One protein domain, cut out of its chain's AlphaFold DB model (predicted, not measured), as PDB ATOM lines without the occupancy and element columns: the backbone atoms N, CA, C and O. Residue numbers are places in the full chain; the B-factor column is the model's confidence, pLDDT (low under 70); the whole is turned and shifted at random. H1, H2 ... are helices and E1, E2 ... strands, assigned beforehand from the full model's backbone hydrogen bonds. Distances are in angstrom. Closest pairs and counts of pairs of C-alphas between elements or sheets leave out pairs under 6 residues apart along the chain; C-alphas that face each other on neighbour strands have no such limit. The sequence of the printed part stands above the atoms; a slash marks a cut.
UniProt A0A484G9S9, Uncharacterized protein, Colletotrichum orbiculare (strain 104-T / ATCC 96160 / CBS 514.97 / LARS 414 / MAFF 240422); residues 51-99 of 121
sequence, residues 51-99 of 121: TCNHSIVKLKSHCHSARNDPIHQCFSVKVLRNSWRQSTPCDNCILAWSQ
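What this domain is: This is residues 51 to 99 of the 121 residues of an uncharacterized protein of Colletotrichum orbiculare (strain 104-T / ATCC 96160 / CBS 514.97 / LARS 414 / MAFF 240422) (UniProt A0A484G9S9). You are looking at an open, long loop: strand E1 runs out, short helix H1 sits in the turn at the far end, E2 folds back near E1 without pairing, and H2 lies at the opposite end from H1. The printed part has 49 residues, with two named strands and two named helices in the order E1, H1, E2, H2 along the chain, mixed in class; the whole is extended, with a radius of gyration of the C-alphas of 15.4 A and spans of 42 by 22 by 12 A.

How they stand to each other: Start with E1, residues 55 to 61, and E2, residues 78 to 85: they are near each other, with 15 pairs of C-alphas within 10 A, yet each pairs with no named strand. E2 bends by 54 degrees at Arg 81. H1, residues 64 to 67, and H2, residues 91 to 98, are apart. In H2 every O i to N i+4 pair is within hydrogen-bond range; H1 is too short for one.

Where its parts are: Find C-alpha 55 at (-1.743, -31.567, 44.935); E1 runs 18.6 A from there. E2 spans 20.3 A, and H2 10.5 A, ending at C-alpha 98, (7.818, -34.397, 62.676).

The domain as a whole: The C-alphas of Ser 65 and Gln 99 are farthest apart, 43.2 A. The printed part has no cut and no long link. Look for pLDDT under 70 at residues 64 to 77 and 99.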
ATOM      1  N   THR A  51      -0.526 -26.005  50.956       85.81
ATOM      2  CA  THR A  51       0.439 -24.894  51.099       85.81
ATOM      3  C   THR A  51       1.884 -25.298  50.808       85.81
ATOM      4  O   THR A  51       2.694 -24.460  50.426       85.81
ATOM      5  N   CYS A  52       2.198 -26.590  50.907       81.62
ATOM      6  CA  CYS A  52       3.481 -27.174  50.519       81.62
ATOM      7  C   CYS A  52       3.643 -27.372  48.997       81.62
ATOM      8  O   CYS A  52       4.567 -28.056  48.574       81.62
ATOM      9  N   ASN A  53       2.747 -26.809  48.174       79.94
ATOM     10  CA  ASN A  53       2.741 -26.933  46.709       79.94
ATOM     11  C   ASN A  53       2.535 -28.374  46.188       79.94
ATOM     12  O   ASN A  53       2.818 -28.676  45.027       79.94
ATOM     13  N   HIS A  54       1.995 -29.252  47.033       82.69
ATOM     14  CA  HIS A  54       1.523 -30.576  46.635       82.69
ATOM     15  C   HIS A  54       0.058 -30.511  46.222       82.69
ATOM     16  O   HIS A  54      -0.707 -29.731  46.794       82.69
ATOM     17  N   SER A  55      -0.338 -31.341  45.257       82.81
ATOM     18  CA  SER A  55      -1.743 -31.567  44.935       82.81
ATOM     19  C   SER A  55      -2.108 -33.039  45.097       82.81
ATOM     20  O   SER A  55      -1.332 -33.913  44.725       82.81
ATOM     21  N   ILE A  56      -3.277 -33.308  45.683       83.12
ATOM     22  CA  ILE A  56      -3.845 -34.654  45.819       83.12
ATOM     23  C   ILE A  56      -5.173 -34.684  45.081       83.12
ATOM     24  O   ILE A  56      -6.067 -33.895  45.375       83.12
ATOM     25  N   VAL A  57      -5.324 -35.628  44.158       84.25
ATOM     26  CA  VAL A  57      -6.578 -35.844  43.437       84.25
ATOM     27  C   VAL A  57      -7.339 -36.988  44.104       84.25
ATOM     28  O   VAL A  57      -6.788 -38.068  44.295       84.25
ATOM     29  N   LYS A  58      -8.598 -36.762  44.479       80.75
ATOM     30  CA  LYS A  58      -9.488 -37.774  45.062       80.75
ATOM     31  C   LYS A  58     -10.710 -37.971  44.182       80.75
ATOM     32  O   LYS A  58     -11.253 -37.026  43.619       80.75
ATOM     33  N   LEU A  59     -11.152 -39.217  44.069       79.44
ATOM     34  CA  LEU A  59     -12.382 -39.558  43.369       79.44
ATOM     35  C   LEU A  59     -13.584 -39.192  44.251       79.44
ATOM     36  O   LEU A  59     -13.704 -39.691  45.366       79.44
ATOM     37  N   LYS A  60     -14.463 -38.325  43.749       78.62
ATOM     38  CA  LYS A  60     -15.690 -37.889  44.425       78.62
ATOM     39  C   LYS A  60     -16.866 -38.791  44.083       78.62
ATOM     40  O   LYS A  60     -17.622 -39.190  44.963       78.62
ATOM     41  N   SER A  61     -17.035 -39.103  42.801       73.12
ATOM     42  CA  SER A  61     -18.131 -39.936  42.316       73.12
ATOM     43  C   SER A  61     -17.607 -40.946  41.301       73.12
ATOM     44  O   SER A  61     -16.803 -40.629  40.423       73.12
ATOM     45  N   HIS A  62     -18.054 -42.190  41.448       71.81
ATOM     46  CA  HIS A  62     -17.769 -43.239  40.480       71.81
ATOM     47  C   HIS A  62     -18.770 -43.132  39.323       71.81
ATOM     48  O   HIS A  62     -19.962 -42.908  39.550       71.81
ATOM     49  N   CYS A  63     -18.285 -43.331  38.095       72.50
ATOM     50  CA  CYS A  63     -19.112 -43.469  36.899       72.50
ATOM     51  C   CYS A  63     -20.118 -44.628  37.079       72.50
ATOM     52  O   CYS A  63     -19.817 -45.600  37.777       72.50
ATOM     53  N   HIS A  64     -21.294 -44.566  36.437       69.12
ATOM     54  CA  HIS A  64     -22.327 -45.618  36.541       69.12
ATOM     55  C   HIS A  64     -21.763 -47.030  36.282       69.12
ATOM     56  O   HIS A  64     -22.082 -47.971  37.002       69.12
ATOM     57  N   SER A  65     -20.852 -47.153  35.315       60.81
ATOM     58  CA  SER A  65     -20.209 -48.415  34.933       60.81
ATOM     59  C   SER A  65     -19.246 -48.977  35.985       60.81
ATOM     60  O   SER A  65     -19.096 -50.186  36.077       60.81
ATOM     61  N   ALA A  66     -18.604 -48.127  36.792       60.88
ATOM     62  CA  ALA A  66     -17.693 -48.558  37.861       60.88
ATOM     63  C   ALA A  66     -18.392 -48.703  39.219       60.88
ATOM     64  O   ALA A  66     -17.776 -49.107  40.199       60.88
ATOM     65  N   ARG A  67     -19.680 -48.348  39.297       63.53
ATOM     66  CA  ARG A  67     -20.464 -48.453  40.530       63.53
ATOM     67  C   ARG A  67     -20.901 -49.889  40.826       63.53
ATOM     68  O   ARG A  67     -21.125 -50.207  41.987       63.53
ATOM     69  N   ASN A  68     -21.031 -50.717  39.789       59.66
ATOM     70  CA  ASN A  68     -21.490 -52.098  39.915       59.66
ATOM     71  C   ASN A  68     -20.348 -53.098  40.158       59.66
ATOM     72  O   ASN A  68     -20.563 -54.108  40.816       59.66
ATOM     73  N   ASP A  69     -19.131 -52.795  39.697       60.16
ATOM     74  CA  ASP A  69     -18.012 -53.733  39.742       60.16
ATOM     75  C   ASP A  69     -16.727 -53.028  40.212       60.16
ATOM     76  O   ASP A  69     -16.124 -52.277  39.442       60.16
ATOM     77  N   PRO A  70     -16.248 -53.280  41.449       60.16
ATOM     78  CA  PRO A  70     -15.028 -52.659  41.979       60.16
ATOM     79  C   PRO A  70     -13.751 -53.102  41.244       60.16
ATOM     80  O   PRO A  70     -12.685 -52.531  41.457       60.16
ATOM     81  N   ILE A  71     -13.857 -54.119  40.383       61.75
ATOM     82  CA  ILE A  71     -12.767 -54.661  39.562       61.75
ATOM     83  C   ILE A  71     -12.765 -54.042  38.151       61.75
ATOM     84  O   ILE A  71     -11.803 -54.205  37.403       61.75
ATOM     85  N   HIS A  72     -13.826 -53.328  37.753       61.88
ATOM     86  CA  HIS A  72     -13.876 -52.691  36.441       61.88
ATOM     87  C   HIS A  72     -13.114 -51.364  36.445       61.88
ATOM     88  O   HIS A  72     -13.491 -50.386  37.091       61.88
ATOM     89  N   GLN A  73     -12.045 -51.314  35.654       59.38
ATOM     90  CA  GLN A  73     -11.339 -50.080  35.337       59.38
ATOM     91  C   GLN A  73     -12.302 -49.129  34.601       59.38
ATOM     92  O   GLN A  73     -12.746 -49.430  33.495       59.38
ATOM     93  N   CYS A  74     -12.654 -47.980  35.197       65.88
ATOM     94  CA  CYS A  74     -13.501 -46.996  34.508       65.88
ATOM     95  C   CYS A  74     -12.723 -46.426  33.306       65.88
ATOM     96  O   CYS A  74     -11.776 -45.657  33.478       65.88
ATOM     97  N   PHE A  75     -13.133 -46.808  32.092       62.88
ATOM     98  CA  PHE A  75     -12.622 -46.266  30.824       62.88
ATOM     99  C   PHE A  75     -13.281 -44.936  30.436       62.88
ATOM    100  O   PHE A  75     -12.941 -44.347  29.412       62.88
ATOM    101  N   SER A  76     -14.235 -44.456  31.235       62.22
ATOM    102  CA  SER A  76     -14.885 -43.173  30.992       62.22
ATOM    103  C   SER A  76     -13.955 -42.000  31.292       62.22
ATOM    104  O   SER A  76     -13.027 -42.079  32.100       62.22
ATOM    105  N   VAL A  77     -14.256 -40.871  30.655       66.62
ATOM    106  CA  VAL A  77     -13.523 -39.616  30.820       66.62
ATOM    107  C   VAL A  77     -13.512 -39.194  32.295       66.62
ATOM    108  O   VAL A  77     -14.549 -39.168  32.963       66.62
ATOM    109  N   LYS A  78     -12.319 -38.864  32.798       74.38
ATOM    110  CA  LYS A  78     -12.097 -38.346  34.151       74.38
ATOM    111  C   LYS A  78     -12.281 -36.832  34.126       74.38
ATOM    112  O   LYS A  78     -11.579 -36.154  33.380       74.38
ATOM    113  N   VAL A  79     -13.204 -36.305  34.927       73.75
ATOM    114  CA  VAL A  79     -13.452 -34.857  35.002       73.75
ATOM    115  C   VAL A  79     -13.006 -34.343  36.351       73.75
ATOM    116  O   VAL A  79     -13.539 -34.756  37.380       73.75
ATOM    117  N   LEU A  80     -12.065 -33.404  36.349       79.50
ATOM    118  CA  LEU A  80     -11.769 -32.623  37.538       79.50
ATOM    119  C   LEU A  80     -12.871 -31.570  37.711       79.50
ATOM    120  O   LEU A  80     -12.974 -30.642  36.913       79.50
ATOM    121  N   ARG A  81     -13.730 -31.741  38.719       78.25
ATOM    122  CA  ARG A  81     -14.877 -30.844  38.950       78.25
ATOM    123  C   ARG A  81     -14.512 -29.629  39.778       78.25
ATOM    124  O   ARG A  81     -14.974 -28.530  39.487       78.25
ATOM    125  N   ASN A  82     -13.712 -29.832  40.819       79.38
ATOM    126  CA  ASN A  82     -13.388 -28.797  41.787       79.38
ATOM    127  C   ASN A  82     -11.924 -28.900  42.202       79.38
ATOM    128  O   ASN A  82     -11.400 -29.999  42.382       79.38
ATOM    129  N   SER A  83     -11.304 -27.738  42.390       84.75
ATOM    130  CA  SER A  83     -10.007 -27.598  43.035       84.75
ATOM    131  C   SER A  83     -10.174 -26.842  44.353       84.75
ATOM    132  O   SER A  83     -10.792 -25.778  44.423       84.75
ATOM    133  N   TRP A  84      -9.644 -27.423  45.419       85.75
ATOM    134  CA  TRP A  84      -9.762 -26.940  46.785       85.75
ATOM    135  C   TRP A  84      -8.381 -26.548  47.285       85.75
ATOM    136  O   TRP A  84      -7.468 -27.368  47.307       85.75
ATOM    137  N   ARG A  85      -8.217 -25.295  47.709       85.81
ATOM    138  CA  ARG A  85      -6.978 -24.844  48.352       85.81
ATOM    139  C   ARG A  85      -7.088 -25.085  49.851       85.81
ATOM    140  O   ARG A  85      -7.933 -24.480  50.505       85.81
ATOM    141  N   GLN A  86      -6.250 -25.966  50.379       84.69
ATOM    142  CA  GLN A  86      -6.134 -26.200  51.813       84.69
ATOM    143  C   GLN A  86      -5.091 -25.257  52.413       84.69
ATOM    144  O   GLN A  86      -4.043 -25.008  51.819       84.69
ATOM    145  N   SER A  87      -5.381 -24.734  53.606       85.31
ATOM    146  CA  SER A  87      -4.450 -23.915  54.392       85.31
ATOM    147  C   SER A  87      -3.415 -24.749  55.153       85.31
ATOM    148  O   SER A  87      -2.504 -24.193  55.763       85.31
ATOM    149  N   THR A  88      -3.551 -26.073  55.133       83.69
ATOM    150  CA  THR A  88      -2.642 -27.021  55.775       83.69
ATOM    151  C   THR A  88      -1.655 -27.613  54.759       83.69
ATOM    152  O   THR A  88      -1.966 -27.696  53.566       83.69
ATOM    153  N   PRO A  89      -0.451 -28.013  55.198       82.88
ATOM    154  CA  PRO A  89       0.452 -28.845  54.401       82.88
ATOM    155  C   PRO A  89      -0.117 -30.268  54.236       82.88
ATOM    156  O   PRO A  89      -1.018 -30.664  54.974       82.88
ATOM    157  N   CYS A  90       0.384 -31.039  53.265       83.00
ATOM    158  CA  CYS A  90      -0.034 -32.433  53.083       83.00
ATOM    159  C   CYS A  90       0.540 -33.350  54.178       83.00
ATOM    160  O   CYS A  90       1.576 -33.037  54.768       83.00
ATOM    161  N   ASP A  91      -0.093 -34.508  54.399       82.88
ATOM    162  CA  ASP A  91       0.303 -35.475  55.435       82.88
ATOM    163  C   ASP A  91       1.782 -35.881  55.325       82.88
ATOM    164  O   ASP A  91       2.486 -35.945  56.329       82.88
ATOM    165  N   ASN A  92       2.299 -36.045  54.102       80.31
ATOM    166  CA  ASN A  92       3.712 -36.357  53.867       80.31
ATOM    167  C   ASN A  92       4.650 -35.251  54.375       80.31
ATOM    168  O   ASN A  92       5.670 -35.541  54.997       80.31
ATOM    169  N   CYS A  93       4.303 -33.979  54.153       82.44
ATOM    170  CA  CYS A  93       5.087 -32.856  54.668       82.44
ATOM    171  C   CYS A  93       4.979 -32.734  56.189       82.44
ATOM    172  O   CYS A  93       5.977 -32.440  56.838       82.44
ATOM    173  N   ILE A  94       3.801 -33.001  56.760       84.19
ATOM    174  CA  ILE A  94       3.603 -33.009  58.216       84.19
ATOM    175  C   ILE A  94       4.493 -34.079  58.862       84.19
ATOM    176  O   ILE A  94       5.201 -33.796  59.829       84.19
ATOM    177  N   LEU A  95       4.513 -35.291  58.297       83.06
ATOM    178  CA  LEU A  95       5.345 -36.393  58.778       83.06
ATOM    179  C   LEU A  95       6.840 -36.085  58.631       83.06
ATOM    180  O   LEU A  95       7.597 -36.313  59.573       83.06
ATOM    181  N   ALA A  96       7.261 -35.510  57.502       78.38
ATOM    182  CA  ALA A  96       8.651 -35.111  57.290       78.38
ATOM    183  C   ALA A  96       9.118 -34.063  58.315       78.38
ATOM    184  O   ALA A  96      10.231 -34.157  58.823       78.38
ATOM    185  N   TRP A  97       8.268 -33.097  58.673       75.19
ATOM    186  CA  TRP A  97       8.596 -32.094  59.694       75.19
ATOM    187  C   TRP A  97       8.624 -32.670  61.111       75.19
ATOM    188  O   TRP A  97       9.359 -32.171  61.960       75.19
ATOM    189  N   SER A  98       7.849 -33.727  61.370       71.81
ATOM    190  CA  SER A  98       7.818 -34.397  62.676       71.81
ATOM    191  C   SER A  98       9.070 -35.226  62.983       71.81
ATOM    192  O   SER A  98       9.270 -35.607  64.135       71.81
ATOM    193  N   GLN A  99       9.917 -35.503  61.984       65.44
ATOM    194  CA  GLN A  99      11.138 -36.298  62.128       65.44
ATOM    195  C   GLN A  99      12.382 -35.394  62.046       65.44
ATOM    196  O   GLN A  99      12.918 -35.173  60.957       65.44
TER     197      GLN A  99